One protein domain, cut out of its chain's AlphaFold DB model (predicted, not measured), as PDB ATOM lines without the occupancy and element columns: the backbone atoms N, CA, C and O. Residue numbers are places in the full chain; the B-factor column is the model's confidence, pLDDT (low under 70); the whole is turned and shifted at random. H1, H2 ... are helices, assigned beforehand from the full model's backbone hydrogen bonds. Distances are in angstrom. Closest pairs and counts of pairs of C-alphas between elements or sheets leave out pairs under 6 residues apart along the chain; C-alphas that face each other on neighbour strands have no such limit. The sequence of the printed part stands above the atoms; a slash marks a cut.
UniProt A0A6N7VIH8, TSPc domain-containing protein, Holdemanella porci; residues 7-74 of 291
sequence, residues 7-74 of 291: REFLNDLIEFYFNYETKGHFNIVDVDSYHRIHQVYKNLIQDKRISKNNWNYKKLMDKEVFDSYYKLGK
ATOM      1  N   ARG A   7      46.627 -32.986  98.889       84.19
ATOM      2  CA  ARG A   7      45.588 -33.860  99.462       84.19
ATOM      3  C   ARG A   7      46.161 -35.221  99.852       84.19
ATOM      4  O   ARG A   7      45.868 -35.699 100.938       84.19
ATOM      5  N   GLU A   8      46.986 -35.828  98.999       85.00
ATOM      6  CA  GLU A   8      47.684 -37.081  99.327       85.00
ATOM      7  C   GLU A   8      48.609 -36.878 100.532       85.00
ATOM      8  O   GLU A   8      48.598 -37.681 101.454       85.00
ATOM      9  N   PHE A   9      49.311 -35.742 100.595       85.69
ATOM     10  CA  PHE A   9      50.128 -35.402 101.760       85.69
ATOM     11  C   PHE A   9      49.308 -35.246 103.048       85.69
ATOM     12  O   PHE A   9      49.727 -35.741 104.093       85.69
ATOM     13  N   LEU A  10      48.154 -34.570 102.993       83.94
ATOM     14  CA  LEU A  10      47.261 -34.429 104.145       83.94
ATOM     15  C   LEU A  10      46.723 -35.788 104.608       83.94
ATOM     16  O   LEU A  10      46.744 -36.067 105.802       83.94
ATOM     17  N   ASN A  11      46.280 -36.629 103.674       85.31
ATOM     18  CA  ASN A  11      45.751 -37.954 103.988       85.31
ATOM     19  C   ASN A  11      46.817 -38.846 104.625       85.31
ATOM     20  O   ASN A  11      46.553 -39.438 105.663       85.31
ATOM     21  N   ASP A  12      48.027 -38.877 104.067       86.06
ATOM     22  CA  ASP A  12      49.149 -39.624 104.638       86.06
ATOM     23  C   ASP A  12      49.530 -39.099 106.041       86.06
ATOM     24  O   ASP A  12      49.909 -39.879 106.912       86.06
ATOM     25  N   LEU A  13      49.437 -37.784 106.290       84.19
ATOM     26  CA  LEU A  13      49.659 -37.208 107.624       84.19
ATOM     27  C   LEU A  13      48.566 -37.607 108.622       84.19
ATOM     28  O   LEU A  13      48.876 -37.882 109.780       84.19
ATOM     29  N   ILE A  14      47.304 -37.620 108.190       84.19
ATOM     30  CA  ILE A  14      46.163 -38.050 109.005       84.19
ATOM     31  C   ILE A  14      46.260 -39.554 109.295       84.19
ATOM     32  O   ILE A  14      46.076 -39.978 110.432       84.19
ATOM     33  N   GLU A  15      46.611 -40.369 108.301       84.31
ATOM     34  CA  GLU A  15      46.838 -41.804 108.475       84.31
ATOM     35  C   GLU A  15      48.026 -42.065 109.408       84.31
ATOM     36  O   GLU A  15      47.941 -42.897 110.311       84.31
ATOM     37  N   PHE A  16      49.124 -41.320 109.246       81.81
ATOM     38  CA  PHE A  16      50.237 -41.355 110.188       81.81
ATOM     39  C   PHE A  16      49.755 -41.031 111.600       81.81
ATOM     40  O   PHE A  16      50.068 -41.771 112.517       81.81
ATOM     41  N   TYR A  17      48.960 -39.978 111.781       79.69
ATOM     42  CA  TYR A  17      48.381 -39.635 113.076       79.69
ATOM     43  C   TYR A  17      47.579 -40.796 113.689       79.69
ATOM     44  O   TYR A  17      47.870 -41.189 114.816       79.69
ATOM     45  N   PHE A  18      46.653 -41.403 112.939       78.38
ATOM     46  CA  PHE A  18      45.833 -42.518 113.428       78.38
ATOM     47  C   PHE A  18      46.635 -43.779 113.780       78.38
ATOM     48  O   PHE A  18      46.200 -44.575 114.608       78.38
ATOM     49  N   ASN A  19      47.805 -43.965 113.168       77.88
ATOM     50  CA  ASN A  19      48.672 -45.117 113.414       77.88
ATOM     51  C   ASN A  19      49.553 -44.980 114.670       77.88
ATOM     52  O   ASN A  19      50.258 -45.930 115.019       77.88
ATOM     53  N   TYR A  20      49.546 -43.830 115.347       75.69
ATOM     54  CA  TYR A  20      50.285 -43.620 116.591       75.69
ATOM     55  C   TYR A  20      49.317 -43.430 117.761       75.69
ATOM     56  O   TYR A  20      48.308 -42.742 117.641       75.69
ATOM     57  N   GLU A  21      49.654 -43.991 118.927       65.50
ATOM     58  CA  GLU A  21      48.946 -43.725 120.187       65.50
ATOM     59  C   GLU A  21      49.248 -42.298 120.668       65.50
ATOM     60  O   GLU A  21      50.045 -42.056 121.579       65.50
ATOM     61  N   THR A  22      48.658 -41.317 119.998       71.62
ATOM     62  CA  THR A  22      48.773 -39.916 120.383       71.62
ATOM     63  C   THR A  22      47.826 -39.637 121.538       71.62
ATOM     64  O   THR A  22      46.667 -40.044 121.506       71.62
ATOM     65  N   LYS A  23      48.317 -38.936 122.561       77.56
ATOM     66  CA  LYS A  23      47.510 -38.502 123.703       77.56
ATOM     67  C   LYS A  23      47.126 -37.029 123.578       77.56
ATOM     68  O   LYS A  23      47.815 -36.264 122.900       77.56
ATOM     69  N   GLY A  24      46.082 -36.637 124.299       85.62
ATOM     70  CA  GLY A  24      45.629 -35.252 124.370       85.62
ATOM     71  C   GLY A  24      44.956 -34.784 123.087       85.62
ATOM     72  O   GLY A  24      44.408 -35.578 122.330       85.62
ATOM     73  N   HIS A  25      45.007 -33.480 122.838       91.38
ATOM     74  CA  HIS A  25      44.336 -32.840 121.705       91.38
ATOM     75  C   HIS A  25      45.190 -32.820 120.429       91.38
ATOM     76  O   HIS A  25      44.933 -32.017 119.528       91.38
ATOM     77  N   PHE A  26      46.246 -33.638 120.348       91.19
ATOM     78  CA  PHE A  26      47.047 -33.698 119.132       91.19
ATOM     79  C   PHE A  26      46.185 -34.191 117.967       91.19
ATOM     80  O   PHE A  26      45.571 -35.247 118.076       91.19
ATOM     81  N   ASN A  27      46.135 -33.431 116.872       90.19
ATOM     82  CA  ASN A  27      45.501 -33.851 115.622       90.19
ATOM     83  C   ASN A  27      46.037 -33.039 114.429       90.19
ATOM     84  O   ASN A  27      46.414 -31.868 114.562       90.19
ATOM     85  N   ILE A  28      46.023 -33.644 113.243       92.00
ATOM     86  CA  ILE A  28      46.138 -32.931 111.970       92.00
ATOM     87  C   ILE A  28      44.746 -32.416 111.606       92.00
ATOM     88  O   ILE A  28      43.804 -33.189 111.482       92.00
ATOM     89  N   VAL A  29      44.598 -31.102 111.446       92.06
ATOM     90  CA  VAL A  29      43.282 -30.503 111.202       92.06
ATOM     91  C   VAL A  29      42.857 -30.805 109.765       92.06
ATOM     92  O   VAL A  29      43.380 -30.215 108.817       92.06
ATOM     93  N   ASP A  30      41.912 -31.726 109.609       90.56
ATOM     94  CA  ASP A  30      41.257 -32.027 108.336       90.56
ATOM     95  C   ASP A  30      40.347 -30.867 107.864       90.56
ATOM     96  O   ASP A  30      40.212 -29.833 108.528       90.56
ATOM     97  N   VAL A  31      39.746 -31.013 106.679       90.06
ATOM     98  CA  VAL A  31      38.905 -29.972 106.062       90.06
ATOM     99  C   VAL A  31      37.651 -29.670 106.887       90.06
ATOM    100  O   VAL A  31      37.328 -28.497 107.096       90.06
ATOM    101  N   ASP A  32      36.969 -30.693 107.392       88.12
ATOM    102  CA  ASP A  32      35.721 -30.536 108.139       88.12
ATOM    103  C   ASP A  32      35.992 -29.909 109.510       88.12
ATOM    104  O   ASP A  32      35.339 -28.944 109.918       88.12
ATOM    105  N   SER A  33      37.036 -30.386 110.187       89.75
ATOM    106  CA  SER A  33      37.549 -29.830 111.433       89.75
ATOM    107  C   SER A  33      37.987 -28.373 111.266       89.75
ATOM    108  O   SER A  33      37.660 -27.552 112.123       89.75
ATOM    109  N   TYR A  34      38.655 -28.006 110.163       94.12
ATOM    110  CA  TYR A  34      38.995 -26.607 109.883       94.12
ATOM    111  C   TYR A  34      37.744 -25.732 109.810       94.12
ATOM    112  O   TYR A  34      37.690 -24.702 110.479       94.12
ATOM    113  N   HIS A  35      36.735 -26.136 109.034       91.81
ATOM    114  CA  HIS A  35      35.508 -25.357 108.879       91.81
ATOM    115  C   HIS A  35      34.732 -25.224 110.193       91.81
ATOM    116  O   HIS A  35      34.326 -24.107 110.534       91.81
ATOM    117  N   ARG A  36      34.619 -26.310 110.969       88.38
ATOM    118  CA  ARG A  36      33.998 -26.307 112.302       88.38
ATOM    119  C   ARG A  36      34.713 -25.343 113.248       88.38
ATOM    120  O   ARG A  36      34.094 -24.418 113.770       88.38
ATOM    121  N   ILE A  37      36.028 -25.500 113.426       92.06
ATOM    122  CA  ILE A  37      36.824 -24.653 114.331       92.06
ATOM    123  C   ILE A  37      36.789 -23.191 113.863       92.06
ATOM    124  O   ILE A  37      36.607 -22.276 114.665       92.06
ATOM    125  N   HIS A  38      36.915 -22.946 112.558       94.25
ATOM    126  CA  HIS A  38      36.843 -21.606 111.987       94.25
ATOM    127  C   HIS A  38      35.492 -20.929 112.271       94.25
ATOM    128  O   HIS A  38      35.467 -19.746 112.622       94.25
ATOM    129  N   GLN A  39      34.374 -21.655 112.166       91.50
ATOM    130  CA  GLN A  39      33.054 -21.122 112.503       91.50
ATOM    131  C   GLN A  39      32.921 -20.831 114.003       91.50
ATOM    132  O   GLN A  39      32.483 -19.737 114.364       91.50
ATOM    133  N   VAL A  40      33.371 -21.745 114.871       89.12
ATOM    134  CA  VAL A  40      33.385 -21.541 116.331       89.12
ATOM    135  C   VAL A  40      34.138 -20.259 116.687       89.12
ATOM    136  O   VAL A  40      33.588 -19.370 117.333       89.12
ATOM    137  N   TYR A  41      35.367 -20.091 116.195       93.38
ATOM    138  CA  TYR A  41      36.174 -18.905 116.491       93.38
ATOM    139  C   TYR A  41      35.591 -17.612 115.898       93.38
ATOM    140  O   TYR A  41      35.740 -16.544 116.496       93.38
ATOM    141  N   LYS A  42      34.889 -17.678 114.759       94.06
ATOM    142  CA  LYS A  42      34.122 -16.535 114.240       94.06
ATOM    143  C   LYS A  42      32.991 -16.135 115.182       94.06
ATOM    144  O   LYS A  42      32.855 -14.942 115.455       94.06
ATOM    145  N   ASN A  43      32.231 -17.100 115.692       90.69
ATOM    146  CA  ASN A  43      31.152 -16.845 116.645       90.69
ATOM    147  C   ASN A  43      31.712 -16.248 117.945       90.69
ATOM    148  O   ASN A  43      31.239 -15.209 118.392       90.69
ATOM    149  N   LEU A  44      32.812 -16.794 118.482       90.19
ATOM    150  CA  LEU A  44      33.470 -16.253 119.681       90.19
ATOM    151  C   LEU A  44      33.916 -14.786 119.517       90.19
ATOM    152  O   LEU A  44      33.860 -14.010 120.473       90.19
ATOM    153  N   ILE A  45      34.354 -14.383 118.318       94.56
ATOM    154  CA  ILE A  45      34.684 -12.983 117.998       94.56
ATOM    155  C   ILE A  45      33.425 -12.114 117.928       94.56
ATOM    156  O   ILE A  45      33.439 -10.989 118.433       94.56
ATOM    157  N   GLN A  46      32.360 -12.601 117.284       93.56
ATOM    158  CA  GLN A  46      31.082 -11.884 117.174       93.56
ATOM    159  C   GLN A  46      30.471 -11.634 118.557       93.56
ATOM    160  O   GLN A  46      30.081 -10.504 118.859       93.56
ATOM    161  N   ASP A  47      30.527 -12.642 119.424       89.50
ATOM    162  CA  ASP A  47      30.072 -12.596 120.814       89.50
ATOM    163  C   ASP A  47      31.015 -11.815 121.741       89.50
ATOM    164  O   ASP A  47      30.742 -11.672 122.932       89.50
ATOM    165  N   LYS A  48      32.143 -11.308 121.220       92.81
ATOM    166  CA  LYS A  48      33.176 -10.581 121.980       92.81
ATOM    167  C   LYS A  48      33.782 -11.394 123.134       92.81
ATOM    168  O   LYS A  48      34.284 -10.815 124.095       92.81
ATOM    169  N   ARG A  49      33.770 -12.726 123.034       87.25
ATOM    170  CA  ARG A  49      34.381 -13.643 124.012       87.25
ATOM    171  C   ARG A  49      35.897 -13.723 123.855       87.25
ATOM    172  O   ARG A  49      36.605 -13.951 124.828       87.25
ATOM    173  N   ILE A  50      36.393 -13.501 122.639       91.94
ATOM    174  CA  ILE A  50      37.824 -13.401 122.332       91.94
ATOM    175  C   ILE A  50      38.099 -12.166 121.467       91.94
ATOM    176  O   ILE A  50      37.196 -11.596 120.852       91.94
ATOM    177  N   SER A  51      39.364 -11.748 121.390       93.88
ATOM    178  CA  SER A  51      39.785 -10.641 120.526       93.88
ATOM    179  C   SER A  51      40.313 -11.140 119.178       93.88
ATOM    180  O   SER A  51      40.835 -12.249 119.068       93.88
ATOM    181  N   LYS A  52      40.305 -10.273 118.153       95.50
ATOM    182  CA  LYS A  52      40.951 -10.554 116.851       95.50
ATOM    183  C   LYS A  52      42.462 -10.796 116.964       95.50
ATOM    184  O   LYS A  52      43.088 -11.229 115.998       95.50
ATOM    185  N   ASN A  53      43.059 -10.485 118.117       94.81
ATOM    186  CA  ASN A  53      44.462 -10.748 118.387       94.81
ATOM    187  C   ASN A  53      44.747 -12.165 118.890       94.81
ATOM    188  O   ASN A  53      45.928 -12.517 118.902       94.81
ATOM    189  N   ASN A  54      43.714 -12.946 119.232       96.56
ATOM    190  CA  ASN A  54      43.834 -14.334 119.671       96.56
ATOM    191  C   ASN A  54      44.671 -15.164 118.681       96.56
ATOM    192  O   ASN A  54      44.541 -15.033 117.459       96.56
ATOM    193  N   TRP A  55      45.547 -16.006 119.228       97.06
ATOM    194  CA  TRP A  55      46.501 -16.794 118.455       97.06
ATOM    195  C   TRP A  55      45.822 -17.720 117.446       97.06
ATOM    196  O   TRP A  55      46.142 -17.665 116.257       97.06
ATOM    197  N   ASN A  56      44.877 -18.543 117.904       97.12
ATOM    198  CA  ASN A  56      44.183 -19.522 117.072       97.12
ATOM    199  C   ASN A  56      43.348 -18.826 115.996       97.12
ATOM    200  O   ASN A  56      43.459 -19.176 114.821       97.12
ATOM    201  N   TYR A  57      42.630 -17.755 116.353       97.25
ATOM    202  CA  TYR A  57      41.901 -16.937 115.381       97.25
ATOM    203  C   TYR A  57      42.819 -16.402 114.270       97.25
ATOM    204  O   TYR A  57      42.495 -16.508 113.088       97.25
ATOM    205  N   LYS A  58      44.006 -15.886 114.617       97.38
ATOM    206  CA  LYS A  58      44.991 -15.425 113.625       97.38
ATOM    207  C   LYS A  58      45.463 -16.538 112.688       97.38
ATOM    208  O   LYS A  58      45.725 -16.248 111.526       97.38
ATOM    209  N   LYS A  59      45.589 -17.782 113.166       97.19
ATOM    210  CA  LYS A  59      45.944 -18.930 112.311       97.19
ATOM    211  C   LYS A  59      44.810 -19.313 111.372       97.19
ATOM    212  O   LYS A  59      45.063 -19.545 110.198       97.19
ATOM    213  N   LEU A  60      43.579 -19.328 111.871       97.12
ATOM    214  CA  LEU A  60      42.391 -19.679 111.089       97.12
ATOM    215  C   LEU A  60      42.094 -18.655 109.984       97.12
ATOM    216  O   LEU A  60      41.625 -19.034 108.913       97.12
ATOM    217  N   MET A  61      42.398 -17.377 110.238       96.19
ATOM    218  CA  MET A  61      42.193 -16.258 109.309       96.19
ATOM    219  C   MET A  61      43.405 -15.950 108.414       96.19
ATOM    220  O   MET A  61      43.366 -14.989 107.644       96.19
ATOM    221  N   ASP A  62      44.495 -16.714 108.523       97.81
ATOM    222  CA  ASP A  62      45.653 -16.576 107.638       97.81
ATOM    223  C   ASP A  62      45.235 -16.910 106.195       97.81
ATOM    224  O   ASP A  62      44.605 -17.935 105.932       97.81
ATOM    225  N   LYS A  63      45.568 -16.022 105.251       97.06
ATOM    226  CA  LYS A  63      45.146 -16.154 103.851       97.06
ATOM    227  C   LYS A  63      45.651 -17.453 103.218       97.06
ATOM    228  O   LYS A  63      44.911 -18.092 102.481       97.06
ATOM    229  N   GLU A  64      46.890 -17.844 103.496       97.12
ATOM    230  CA  GLU A  64      47.489 -19.044 102.908       97.12
ATOM    231  C   GLU A  64      46.845 -20.310 103.475       97.12
ATOM    232  O   GLU A  64      46.655 -21.284 102.747       97.12
ATOM    233  N   VAL A  65      46.462 -20.279 104.757       97.12
ATOM    234  CA  VAL A  65      45.677 -21.343 105.398       97.12
ATOM    235  C   VAL A  65      44.314 -21.457 104.721       97.12
ATOM    236  O   VAL A  65      43.972 -22.528 104.221       97.12
ATOM    237  N   PHE A  66      43.568 -20.352 104.622       95.19
ATOM    238  CA  PHE A  66      42.254 -20.331 103.976       95.19
ATOM    239  C   PHE A  66      42.310 -20.842 102.529       95.19
ATOM    240  O   PHE A  66      41.541 -21.726 102.153       95.19
ATOM    241  N   ASP A  67      43.255 -20.338 101.730       94.38
ATOM    242  CA  ASP A  67      43.430 -20.740 100.332       94.38
ATOM    243  C   ASP A  67      43.751 -22.241 100.206       94.38
ATOM    244  O   ASP A  67      43.350 -22.881  99.230       94.38
ATOM    245  N   SER A  68      44.459 -22.814 101.182       93.81
ATOM    246  CA  SER A  68      44.815 -24.236 101.196       93.81
ATOM    247  C   SER A  68      43.606 -25.111 101.517       93.81
ATOM    248  O   SER A  68      43.299 -26.018 100.743       93.81
ATOM    249  N   TYR A  69      42.845 -24.798 102.570       93.31
ATOM    250  CA  TYR A  69      41.620 -25.539 102.903       93.31
ATOM    251  C   TYR A  69      40.529 -25.385 101.842       93.31
ATOM    252  O   TYR A  69      39.871 -26.364 101.498       93.31
ATOM    253  N   TYR A  70      40.405 -24.205 101.228       90.88
ATOM    254  CA  TYR A  70      39.506 -24.002 100.092       90.88
ATOM    255  C   TYR A  70      39.855 -24.914  98.904       90.88
ATOM    256  O   TYR A  70      38.961 -25.468  98.269       90.88
ATOM    257  N   LYS A  71      41.146 -25.099  98.590       90.44
ATOM    258  CA  LYS A  71      41.584 -26.037  97.538       90.44
ATOM    259  C   LYS A  71      41.331 -27.491  97.930       90.44
ATOM    260  O   LYS A  71      40.865 -28.260  97.092       90.44
ATOM    261  N   LEU A  72      41.633 -27.856  99.175       88.88
ATOM    262  CA  LEU A  72      41.460 -29.215  99.690       88.88
ATOM    263  C   LEU A  72      39.985 -29.641  99.700       88.88
ATOM    264  O   LEU A  72      39.697 -30.781  99.341       88.88
ATOM    265  N   GLY A  73      39.069 -28.723 100.019       84.00
ATOM    266  CA  GLY A  73      37.631 -28.988 100.130       84.00
ATOM    267  C   GLY A  73      36.834 -29.016  98.818       84.00
ATOM    268  O   GLY A  73      35.631 -29.250  98.848       84.00
ATOM    269  N   LYS A  74      37.457 -28.794  97.648       76.88
ATOM    270  CA  LYS A  74      36.734 -28.697  96.357       76.88
ATOM    271  C   LYS A  74      35.948 -29.946  95.931       76.88
ATOM    272  O   LYS A  74      35.055 -29.805  95.103       76.88
TER     273      LYS A  74
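Overview. This is residues 7 to 74 of the 291 residues of the protein "TSPc domain-containing protein" of Holdemanella porci (UniProt A0A6N7VIH8). A loose, flat helical model: the longest helix, H2, has the short helix H3 packed beside it and H4 meeting its first turn, while the first helix, H1, stands off to one side, near H4 alone. A wide loop, residues 19 to 30, leads from the far end of H1 back to H2, and residues 19 to 25 of it stick out free. The printed part has 68 residues with four named helices, H1, H2, H3 and H4 in that order, and no named strand; the class is all helix. The whole is loose, with a radius of gyration of the C-alphas of 13.6 A, and spans 39 by 30 by 16 A.

Along the chain. Find C-alpha 7 at (45.588, -33.860, 99.462); from there H1 runs over residues 7 to 18, 16.4 A from first to last C-alpha. After the loop, look for C-alpha 31 at (38.905, -29.972, 106.062), where H2 begins; it holds residues 31 to 46 and is 22.6 A long. Further on, H3 holds residues 55 to 60. H4 holds residues 63 to 74, is 16.9 A long, and ends at C-alpha 74 at (36.734, -28.697, 96.357).

Arrangement. Begin at H2 and look for His 38: its C-alpha and that of Leu 60 are the closest of H2 and H3, 5.9 A apart. These two helices touch, at a steep tilt of 54 degrees, opposite ways. H2 also touches H4, with its residues 31 to 34 alone and with residues 69 to 73 alone of H4; the closest C-alphas of the two are those of Val 31 and Tyr 69, 6.1 A apart. H2 and H4 stand at a steep tilt of 47 degrees, opposite ways. H3 and H4 are close but not clearly touching, with the C-alphas of Leu 60 and Phe 66 closest at 7.1 A; they run the same way at a steep tilt of 43 degrees. Now go back to Arg 7: its C-alpha is 6.2 A from that of Leu 72, the closest of H1 and H4, which are close but not clearly touching and about perpendicular, at 88 degrees. H1 is apart from H2 and from H3. In H1, H2 and H3 every O i to N i+4 pair is within hydrogen-bond range; in H4 7 of 8 are.

Size, cuts and confidence. The two C-alphas farthest apart are those of Asn 19 and Lys 48, at 38.8 A, while those of Arg 7 and Lys 74, the first and last printed, are 10.7 A apart. The printed part has no cut. The link from H1 to H2, 12 residues, is long; that from H2 to H3, 8 residues, is short; that from H3 to H4, 2 residues, is tight. In the B-factor column you will find a mean pLDDT of the printed part of 89.5, with residue 21 alone under 70.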